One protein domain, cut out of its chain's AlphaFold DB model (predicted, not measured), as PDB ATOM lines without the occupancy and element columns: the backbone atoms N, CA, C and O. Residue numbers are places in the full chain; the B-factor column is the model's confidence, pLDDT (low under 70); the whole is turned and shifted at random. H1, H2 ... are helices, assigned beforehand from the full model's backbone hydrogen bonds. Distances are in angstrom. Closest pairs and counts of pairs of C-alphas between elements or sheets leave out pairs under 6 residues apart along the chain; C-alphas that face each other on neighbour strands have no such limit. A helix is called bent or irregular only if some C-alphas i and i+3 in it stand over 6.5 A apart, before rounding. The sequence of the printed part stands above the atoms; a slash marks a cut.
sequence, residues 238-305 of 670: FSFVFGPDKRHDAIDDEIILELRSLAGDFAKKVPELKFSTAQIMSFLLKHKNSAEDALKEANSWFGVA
ATOM      1  N   PHE A 238     114.049  93.594 187.649       96.19
ATOM      2  CA  PHE A 238     114.302  94.029 189.027       96.19
ATOM      3  C   PHE A 238     114.393  95.559 189.115       96.19
ATOM      4  O   PHE A 238     113.697  96.188 189.912       96.19
ATOM      5  N   SER A 239     115.177  96.159 188.216       94.44
ATOM      6  CA  SER A 239     115.379  97.611 188.120       94.44
ATOM      7  C   SER A 239     114.100  98.355 187.719       94.44
ATOM      8  O   SER A 239     113.902  99.492 188.124       94.44
ATOM      9  N   PHE A 240     113.206  97.718 186.960       92.81
ATOM     10  CA  PHE A 240     111.896  98.267 186.599       92.81
ATOM     11  C   PHE A 240     110.901  98.279 187.772       92.81
ATOM     12  O   PHE A 240     110.072  99.180 187.846       92.81
ATOM     13  N   VAL A 241     110.955  97.294 188.678       93.94
ATOM     14  CA  VAL A 241     110.029  97.212 189.827       93.94
ATOM     15  C   VAL A 241     110.495  98.062 191.011       93.94
ATOM     16  O   VAL A 241     109.655  98.624 191.709       93.94
ATOM     17  N   PHE A 242     111.807  98.147 191.238       93.56
ATOM     18  CA  PHE A 242     112.402  98.845 192.387       93.56
ATOM     19  C   PHE A 242     113.104 100.160 192.030       93.56
ATOM     20  O   PHE A 242     113.646 100.823 192.911       93.56
ATOM     21  N   GLY A 243     113.121 100.534 190.750       87.75
ATOM     22  CA  GLY A 243     113.681 101.801 190.298       87.75
ATOM     23  C   GLY A 243     112.870 103.005 190.790       87.75
ATOM     24  O   GLY A 243     111.649 102.902 190.924       87.75
ATOM     25  N   PRO A 244     113.526 104.153 191.032       81.19
ATOM     26  CA  PRO A 244     112.833 105.403 191.329       81.19
ATOM     27  C   PRO A 244     111.926 105.816 190.162       81.19
ATOM     28  O   PRO A 244     112.229 105.562 188.992       81.19
ATOM     29  N   ASP A 245     110.800 106.457 190.478       72.25
ATOM     30  CA  ASP A 245     109.842 106.902 189.465       72.25
ATOM     31  C   ASP A 245     110.450 108.052 188.645       72.25
ATOM     32  O   ASP A 245     110.871 109.062 189.203       72.25
ATOM     33  N   LYS A 246     110.481 107.927 187.310       64.69
ATOM     34  CA  LYS A 246     111.191 108.846 186.388       64.69
ATOM     35  C   LYS A 246     110.649 110.293 186.372       64.69
ATOM     36  O   LYS A 246     111.036 111.075 185.507       64.69
ATOM     37  N   ARG A 247     109.676 110.628 187.222       56.34
ATOM     38  CA  ARG A 247     108.849 111.842 187.123       56.34
ATOM     39  C   ARG A 247     109.324 112.989 188.003       56.34
ATOM     40  O   ARG A 247     109.070 114.136 187.648       56.34
ATOM     41  N   HIS A 248     109.989 112.694 189.115       49.50
ATOM     42  CA  HIS A 248     110.490 113.696 190.047       49.50
ATOM     43  C   HIS A 248     111.830 113.252 190.644       49.50
ATOM     44  O   HIS A 248     112.072 112.062 190.814       49.50
ATOM     45  N   ASP A 249     112.638 114.259 190.972       51.03
ATOM     46  CA  ASP A 249     113.914 114.213 191.691       51.03
ATOM     47  C   ASP A 249     115.182 113.900 190.876       51.03
ATOM     48  O   ASP A 249     115.217 113.084 189.954       51.03
ATOM     49  N   ALA A 250     116.257 114.604 191.245       61.81
ATOM     50  CA  ALA A 250     117.613 114.231 190.883       61.81
ATOM     51  C   ALA A 250     117.963 112.986 191.704       61.81
ATOM     52  O   ALA A 250     118.120 113.064 192.919       61.81
ATOM     53  N   ILE A 251     118.007 111.836 191.041       67.31
ATOM     54  CA  ILE A 251     118.285 110.557 191.688       67.31
ATOM     55  C   ILE A 251     119.780 110.491 192.001       67.31
ATOM     56  O   ILE A 251     120.598 110.637 191.092       67.31
ATOM     57  N   ASP A 252     120.133 110.217 193.257       79.12
ATOM     58  CA  ASP A 252     121.524 109.997 193.649       79.12
ATOM     59  C   ASP A 252     122.121 108.797 192.892       79.12
ATOM     60  O   ASP A 252     121.594 107.678 192.944       79.12
ATOM     61  N   ASP A 253     123.260 109.006 192.223       83.31
ATOM     62  CA  ASP A 253     123.977 107.956 191.483       83.31
ATOM     63  C   ASP A 253     124.318 106.743 192.370       83.31
ATOM     64  O   ASP A 253     124.359 105.608 191.891       83.31
ATOM     65  N   GLU A 254     124.514 106.967 193.674       86.06
ATOM     66  CA  GLU A 254     124.757 105.930 194.681       86.06
ATOM     67  C   GLU A 254     123.568 104.959 194.810       86.06
ATOM     68  O   GLU A 254     123.773 103.744 194.781       86.06
ATOM     69  N   ILE A 255     122.327 105.462 194.816       85.31
ATOM     70  CA  ILE A 255     121.106 104.636 194.864       85.31
ATOM     71  C   ILE A 255     120.965 103.812 193.575       85.31
ATOM     72  O   ILE A 255     120.590 102.638 193.609       85.31
ATOM     73  N   ILE A 256     121.307 104.393 192.419       86.75
ATOM     74  CA  ILE A 256     121.296 103.680 191.129       86.75
ATOM     75  C   ILE A 256     122.362 102.574 191.111       86.75
ATOM     76  O   ILE A 256     122.106 101.476 190.607       86.75
ATOM     77  N   LEU A 257     123.555 102.841 191.647       89.31
ATOM     78  CA  LEU A 257     124.646 101.870 191.760       89.31
ATOM     79  C   LEU A 257     124.288 100.719 192.709       89.31
ATOM     80  O   LEU A 257     124.478  99.555 192.344       89.31
ATOM     81  N   GLU A 258     123.715 101.018 193.876       91.31
ATOM     82  CA  GLU A 258     123.233 100.012 194.826       91.31
ATOM     83  C   GLU A 258     122.132  99.141 194.202       91.31
ATOM     84  O   GLU A 258     122.237  97.911 194.203       91.31
ATOM     85  N   LEU A 259     121.130  99.755 193.565       92.38
ATOM     86  CA  LEU A 259     120.049  99.031 192.897       92.38
ATOM     87  C   LEU A 259     120.568  98.118 191.773       92.38
ATOM     88  O   LEU A 259     120.106  96.982 191.642       92.38
ATOM     89  N   ARG A 260     121.552  98.573 190.985       93.38
ATOM     90  CA  ARG A 260     122.221  97.744 189.962       93.38
ATOM     91  C   ARG A 260     122.974  96.565 190.581       93.38
ATOM     92  O   ARG A 260     122.948  95.474 190.008       93.38
ATOM     93  N   SER A 261     123.605  96.756 191.739       95.44
ATOM     94  CA  SER A 261     124.263  95.680 192.490       95.44
ATOM     95  C   SER A 261     123.247  94.629 192.953       95.44
ATOM     96  O   SER A 261     123.384  93.447 192.627       95.44
ATOM     97  N   LEU A 262     122.154  95.065 193.594       95.81
ATOM     98  CA  LEU A 262     121.051  94.199 194.029       95.81
ATOM     99  C   LEU A 262     120.397  93.453 192.855       95.81
ATOM    100  O   LEU A 262     120.130  92.257 192.964       95.81
ATOM    101  N   ALA A 263     120.195  94.119 191.713       96.62
ATOM    102  CA  ALA A 263     119.683  93.499 190.491       96.62
ATOM    103  C   ALA A 263     120.634  92.414 189.952       96.62
ATOM    104  O   ALA A 263     120.187  91.344 189.531       96.62
ATOM    105  N   GLY A 264     121.947  92.666 189.991       96.56
ATOM    106  CA  GLY A 264     122.978  91.701 189.616       96.56
ATOM    107  C   GLY A 264     123.008  90.476 190.533       96.56
ATOM    108  O   GLY A 264     123.095  89.349 190.046       96.56
ATOM    109  N   ASP A 265     122.885  90.672 191.846       96.44
ATOM    110  CA  ASP A 265     122.823  89.578 192.821       96.44
ATOM    111  C   ASP A 265     121.495  88.818 192.788       96.44
ATOM    112  O   ASP A 265     121.481  87.603 192.993       96.44
ATOM    113  N   PHE A 266     120.388  89.487 192.464       96.81
ATOM    114  CA  PHE A 266     119.108  88.832 192.212       96.81
ATOM    115  C   PHE A 266     119.188  87.938 190.974       96.81
ATOM    116  O   PHE A 266     118.823  86.766 191.047       96.81
ATOM    117  N   ALA A 267     119.743  88.437 189.866       95.94
ATOM    118  CA  ALA A 267     119.890  87.664 188.635       95.94
ATOM    119  C   ALA A 267     120.745  86.396 188.822       95.94
ATOM    120  O   ALA A 267     120.391  85.355 188.280       95.94
ATOM    121  N   LYS A 268     121.791  86.421 189.664       95.62
ATOM    122  CA  LYS A 268     122.575  85.216 190.029       95.62
ATOM    123  C   LYS A 268     121.749  84.132 190.744       95.62
ATOM    124  O   LYS A 268     122.152  82.971 190.744       95.62
ATOM    125  N   LYS A 269     120.629  84.493 191.383       94.75
ATOM    126  CA  LYS A 269     119.721  83.568 192.092       94.75
ATOM    127  C   LYS A 269     118.588  83.036 191.210       94.75
ATOM    128  O   LYS A 269     117.916  82.081 191.602       94.75
ATOM    129  N   VAL A 270     118.364  83.629 190.037       93.88
ATOM    130  CA  VAL A 270     117.353  83.183 189.069       93.88
ATOM    131  C   VAL A 270     118.015  82.260 188.041       93.88
ATOM    132  O   VAL A 270     118.922  82.695 187.338       93.88
ATOM    133  N   PRO A 271     117.576  80.996 187.897       93.25
ATOM    134  CA  PRO A 271     118.069  80.128 186.833       93.25
ATOM    135  C   PRO A 271     117.748  80.700 185.445       93.25
ATOM    136  O   PRO A 271     116.574  80.918 185.122       93.25
ATOM    137  N   GLU A 272     118.783  80.902 184.628       93.50
ATOM    138  CA  GLU A 272     118.663  81.450 183.274       93.50
ATOM    139  C   GLU A 272     117.719  80.621 182.395       93.50
ATOM    140  O   GLU A 272     117.661  79.392 182.488       93.50
ATOM    141  N   LEU A 273     116.959  81.314 181.541       93.56
ATOM    142  CA  LEU A 273     116.059  80.743 180.535       93.56
ATOM    143  C   LEU A 273     115.039  79.721 181.086       93.56
ATOM    144  O   LEU A 273     114.538  78.879 180.346       93.56
ATOM    145  N   LYS A 274     114.688  79.792 182.380       94.94
ATOM    146  CA  LYS A 274     113.765  78.841 183.044       94.94
ATOM    147  C   LYS A 274     112.393  79.423 183.408       94.94
ATOM    148  O   LYS A 274     111.404  78.686 183.527       94.94
ATOM    149  N   PHE A 275     112.324  80.741 183.579       95.12
ATOM    150  CA  PHE A 275     111.137  81.471 184.027       95.12
ATOM    151  C   PHE A 275     110.758  82.554 183.015       95.12
ATOM    152  O   PHE A 275     111.627  83.185 182.418       95.12
ATOM    153  N   SER A 276     109.459  82.764 182.789       96.19
ATOM    154  CA  SER A 276     109.005  83.837 181.897       96.19
ATOM    155  C   SER A 276     109.014  85.191 182.610       96.19
ATOM    156  O   SER A 276     108.967  85.261 183.843       96.19
ATOM    157  N   THR A 277     109.041  86.282 181.841       95.69
ATOM    158  CA  THR A 277     109.034  87.646 182.391       95.69
ATOM    159  C   THR A 277     107.823  87.890 183.297       95.69
ATOM    160  O   THR A 277     107.976  88.471 184.368       95.69
ATOM    161  N   ALA A 278     106.647  87.346 182.958       96.00
ATOM    162  CA  ALA A 278     105.460  87.387 183.815       96.00
ATOM    163  C   ALA A 278     105.629  86.636 185.152       96.00
ATOM    164  O   ALA A 278     105.102  87.089 186.169       96.00
ATOM    165  N   GLN A 279     106.363  85.515 185.188       95.94
ATOM    166  CA  GLN A 279     106.622  84.780 186.435       95.94
ATOM    167  C   GLN A 279     107.548  85.571 187.365       95.94
ATOM    168  O   GLN A 279     107.230  85.734 188.543       95.94
ATOM    169  N   ILE A 280     108.652  86.106 186.832       96.00
ATOM    170  CA  ILE A 280     109.601  86.928 187.597       96.00
ATOM    171  C   ILE A 280     108.921  88.218 188.068       96.00
ATOM    172  O   ILE A 280     108.990  88.551 189.246       96.00
ATOM    173  N   MET A 281     108.178  88.904 187.193       95.19
ATOM    174  CA  MET A 281     107.423  90.105 187.558       95.19
ATOM    175  C   MET A 281     106.366  89.813 188.638       95.19
ATOM    176  O   MET A 281     106.220  90.595 189.571       95.19
ATOM    177  N   SER A 282     105.674  88.669 188.581       95.25
ATOM    178  CA  SER A 282     104.727  88.255 189.629       95.25
ATOM    179  C   SER A 282     105.402  87.976 190.977       95.25
ATOM    180  O   SER A 282     104.795  88.238 192.015       95.25
ATOM    181  N   PHE A 283     106.643  87.475 190.984       96.19
ATOM    182  CA  PHE A 283     107.451  87.377 192.200       96.19
ATOM    183  C   PHE A 283     107.818  88.776 192.718       96.19
ATOM    184  O   PHE A 283     107.420  89.136 193.822       96.19
ATOM    185  N   LEU A 284     108.476  89.603 191.899       96.38
ATOM    186  CA  LEU A 284     108.944  90.942 192.285       96.38
ATOM    187  C   LEU A 284     107.808  91.833 192.817       96.38
ATOM    188  O   LEU A 284     107.965  92.484 193.845       96.38
ATOM    189  N   LEU A 285     106.627  91.800 192.188       94.88
ATOM    190  CA  LEU A 285     105.463  92.586 192.615       94.88
ATOM    191  C   LEU A 285     104.895  92.182 193.989       94.88
ATOM    192  O   LEU A 285     104.242  93.009 194.626       94.88
ATOM    193  N   LYS A 286     105.147  90.959 194.483       95.19
ATOM    194  CA  LYS A 286     104.804  90.576 195.871       95.19
ATOM    195  C   LYS A 286     105.715  91.261 196.887       95.19
ATOM    196  O   LYS A 286     105.264  91.584 197.980       95.19
ATOM    197  N   HIS A 287     106.957  91.529 196.495       95.50
ATOM    198  CA  HIS A 287     107.982  92.173 197.313       95.50
ATOM    199  C   HIS A 287     108.169  93.656 196.966       95.50
ATOM    200  O   HIS A 287     109.137  94.253 197.413       95.50
ATOM    201  N   LYS A 288     107.245  94.280 196.215       92.81
ATOM    202  CA  LYS A 288     107.360  95.631 195.615       92.81
ATOM    203  C   LYS A 288     107.804  96.787 196.533       92.81
ATOM    204  O   LYS A 288     108.158  97.842 196.030       92.81
ATOM    205  N   ASN A 289     107.747  96.613 197.854       91.88
ATOM    206  CA  ASN A 289     108.154  97.614 198.844       91.88
ATOM    207  C   ASN A 289     109.589  97.392 199.381       91.88
ATOM    208  O   ASN A 289     110.045  98.190 200.190       91.88
ATOM    209  N   SER A 290     110.265  96.293 199.018       94.31
ATOM    210  CA  SER A 290     111.570  95.896 199.569       94.31
ATOM    211  C   SER A 290     112.367  95.037 198.578       94.31
ATOM    212  O   SER A 290     112.111  93.842 198.395       94.31
ATOM    213  N   ALA A 291     113.372  95.657 197.954       94.00
ATOM    214  CA  ALA A 291     114.314  94.994 197.053       94.00
ATOM    215  C   ALA A 291     115.155  93.925 197.777       94.00
ATOM    216  O   ALA A 291     115.437  92.859 197.222       94.00
ATOM    217  N   GLU A 292     115.510  94.173 199.042       93.81
ATOM    218  CA  GLU A 292     116.244  93.213 199.865       93.81
ATOM    219  C   GLU A 292     115.448  91.935 200.138       93.81
ATOM    220  O   GLU A 292     116.011  90.842 200.100       93.81
ATOM    221  N   ASP A 293     114.151  92.040 200.439       94.25
ATOM    222  CA  ASP A 293     113.355  90.866 200.810       94.25
ATOM    223  C   ASP A 293     113.076  89.986 199.588       94.25
ATOM    224  O   ASP A 293     113.186  88.760 199.672       94.25
ATOM    225  N   ALA A 294     112.891  90.603 198.413       94.81
ATOM    226  CA  ALA A 294     112.919  89.898 197.133       94.81
ATOM    227  C   ALA A 294     114.231  89.110 196.947       94.81
ATOM    228  O   ALA A 294     114.211  87.952 196.525       94.81
ATOM    229  N   LEU A 295     115.378  89.708 197.295       94.62
ATOM    230  CA  LEU A 295     116.689  89.063 197.203       94.62
ATOM    231  C   LEU A 295     116.879  87.947 198.247       94.62
ATOM    232  O   LEU A 295     117.517  86.935 197.934       94.62
ATOM    233  N   LYS A 296     116.350  88.099 199.468       93.94
ATOM    234  CA  LYS A 296     116.397  87.083 200.538       93.94
ATOM    235  C   LYS A 296     115.567  85.850 200.160       93.94
ATOM    236  O   LYS A 296     116.064  84.729 200.269       93.94
ATOM    237  N   GLU A 297     114.349  86.045 199.655       93.25
ATOM    238  CA  GLU A 297     113.411  84.954 199.351       93.25
ATOM    239  C   GLU A 297     113.637  84.271 197.989       93.25
ATOM    240  O   GLU A 297     113.222  83.122 197.814       93.25
ATOM    241  N   ALA A 298     114.348  84.913 197.050       91.56
ATOM    242  CA  ALA A 298     114.592  84.405 195.693       91.56
ATOM    243  C   ALA A 298     115.014  82.921 195.643       91.56
ATOM    244  O   ALA A 298     114.374  82.119 194.964       91.56
ATOM    245  N   ASN A 299     116.048  82.529 196.399       88.25
ATOM    246  CA  ASN A 299     116.568  81.151 196.395       88.25
ATOM    247  C   ASN A 299     115.500  80.112 196.772       88.25
ATOM    248  O   ASN A 299     115.456  79.031 196.188       88.25
ATOM    249  N   SER A 300     114.635  80.444 197.736       88.56
ATOM    250  CA  SER A 300     113.531  79.578 198.156       88.56
ATOM    251  C   SER A 300     112.500  79.451 197.033       88.56
ATOM    252  O   SER A 300     112.138  78.347 196.624       88.56
ATOM    253  N   TRP A 301     112.084  80.585 196.462       89.12
ATOM    254  CA  TRP A 301     111.023  80.621 195.461       89.12
ATOM    255  C   TRP A 301     111.419  79.946 194.141       89.12
ATOM    256  O   TRP A 301     110.719  79.044 193.675       89.12
ATOM    257  N   PHE A 302     112.561  80.323 193.554       84.81
ATOM    258  CA  PHE A 302     113.026  79.751 192.285       84.81
ATOM    259  C   PHE A 302     113.495  78.291 192.436       84.81
ATOM    260  O   PHE A 302     113.392  77.521 191.477       84.81
ATOM    261  N   GLY A 303     113.939  77.885 193.633       76.06
ATOM    262  CA  GLY A 303     114.265  76.494 193.962       76.06
ATOM    263  C   GLY A 303     113.034  75.581 194.028       76.06
ATOM    264  O   GLY A 303     113.034  74.510 193.424       76.06
ATOM    265  N   VAL A 304     111.956  76.011 194.695       65.56
ATOM    266  CA  VAL A 304     110.715  75.219 194.817       65.56
ATOM    267  C   VAL A 304     109.922  75.207 193.505       65.56
ATOM    268  O   VAL A 304     109.546  74.137 193.022       65.56
ATOM    269  N   ALA A 305     109.747  76.364 192.854       62.38
ATOM    270  CA  ALA A 305     109.018  76.468 191.583       62.38
ATOM    271  C   ALA A 305     109.688  75.689 190.428       62.38
ATOM    272  O   ALA A 305     109.039  75.336 189.441       62.38
TER     273      ALA A 305
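Overview. This is residues 238 to 305 of the 670 residues of the protein "ATPase, AAA-type, core" of Metarhizium robertsii (strain ARSEF 23 / ATCC MYA-3075) (UniProt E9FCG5). Two longer helices, H2 and H4, run nearly parallel and the same way but are shifted along each other, so that only part of H2 is beside H4. Short H1 is tucked between H2 and H3, and H3 stands at a steep slant to H4; the loop of residues 245 to 250 sticks out at one end of the long axis. The printed part has 68 residues with four named helices, in the order H1, H2, H3, H4, and no named strand; its class is all helix. It is compact, with a radius of gyration of the C-alphas of 12.5 A, yet elongated in outline, spanning 39 by 20 by 19 A.

Arrangement. H1, residues 238 to 242, touches H2, residues 253 to 269, the closest C-alphas being those of Phe 238 and Ala 263, 5.6 A apart. H2 touches H1 with its residues 259 to 266 alone. H1 also touches H3, residues 277 to 286, with the closest C-alphas, those of Val 241 and Leu 284, 6.8 A apart. H2 and H3 are apart. H2 touches H4, residues 291 to 305, with its residues 262 to 269 alone; the closest C-alphas are those of Phe 266 and Leu 295, 5.6 A apart. H2 and H4 stand at a shallow tilt of 13 degrees and run the same way. H3 and H4 are close but not clearly touching, with the C-alphas of Leu 284 and Ala 294 closest at 6.4 A; their tilt is steep, 53 degrees, and they run opposite ways. H1 and H4 are close but not clearly touching, the closest C-alphas being those of Phe 242 and Ala 291, 6.3 A apart. In H1 every O i to N i+4 pair is within hydrogen-bond range; in H2 12 of 13 are, in H3 5 of 6 and in H4 9 of 11.

Along the chain. H1 begins at C-alpha 238, at (114.302, 94.029, 189.027). H2 measures 24.8 A from its first C-alpha, at (123.977, 107.956, 191.483), to its last. H3 measures 14.4 A and H4 20.0 A from first to last C-alpha. H4 is irregular: C-alphas 296 and 299 are 7.2 A apart, and its line is a rough one. It ends at C-alpha 305, at (109.018, 76.468, 191.583).

Size, cuts and confidence. The two C-alphas farthest apart, those of Ala 250 and Val 304, are 39.8 A apart. The printed part has no cut. The link from H3 to H4 is tight, and those from H1 to H2 and from H2 to H3 are short. The mean pLDDT of the printed part is 88.4; residues 246 to 251 and 304 to 305 are under 70.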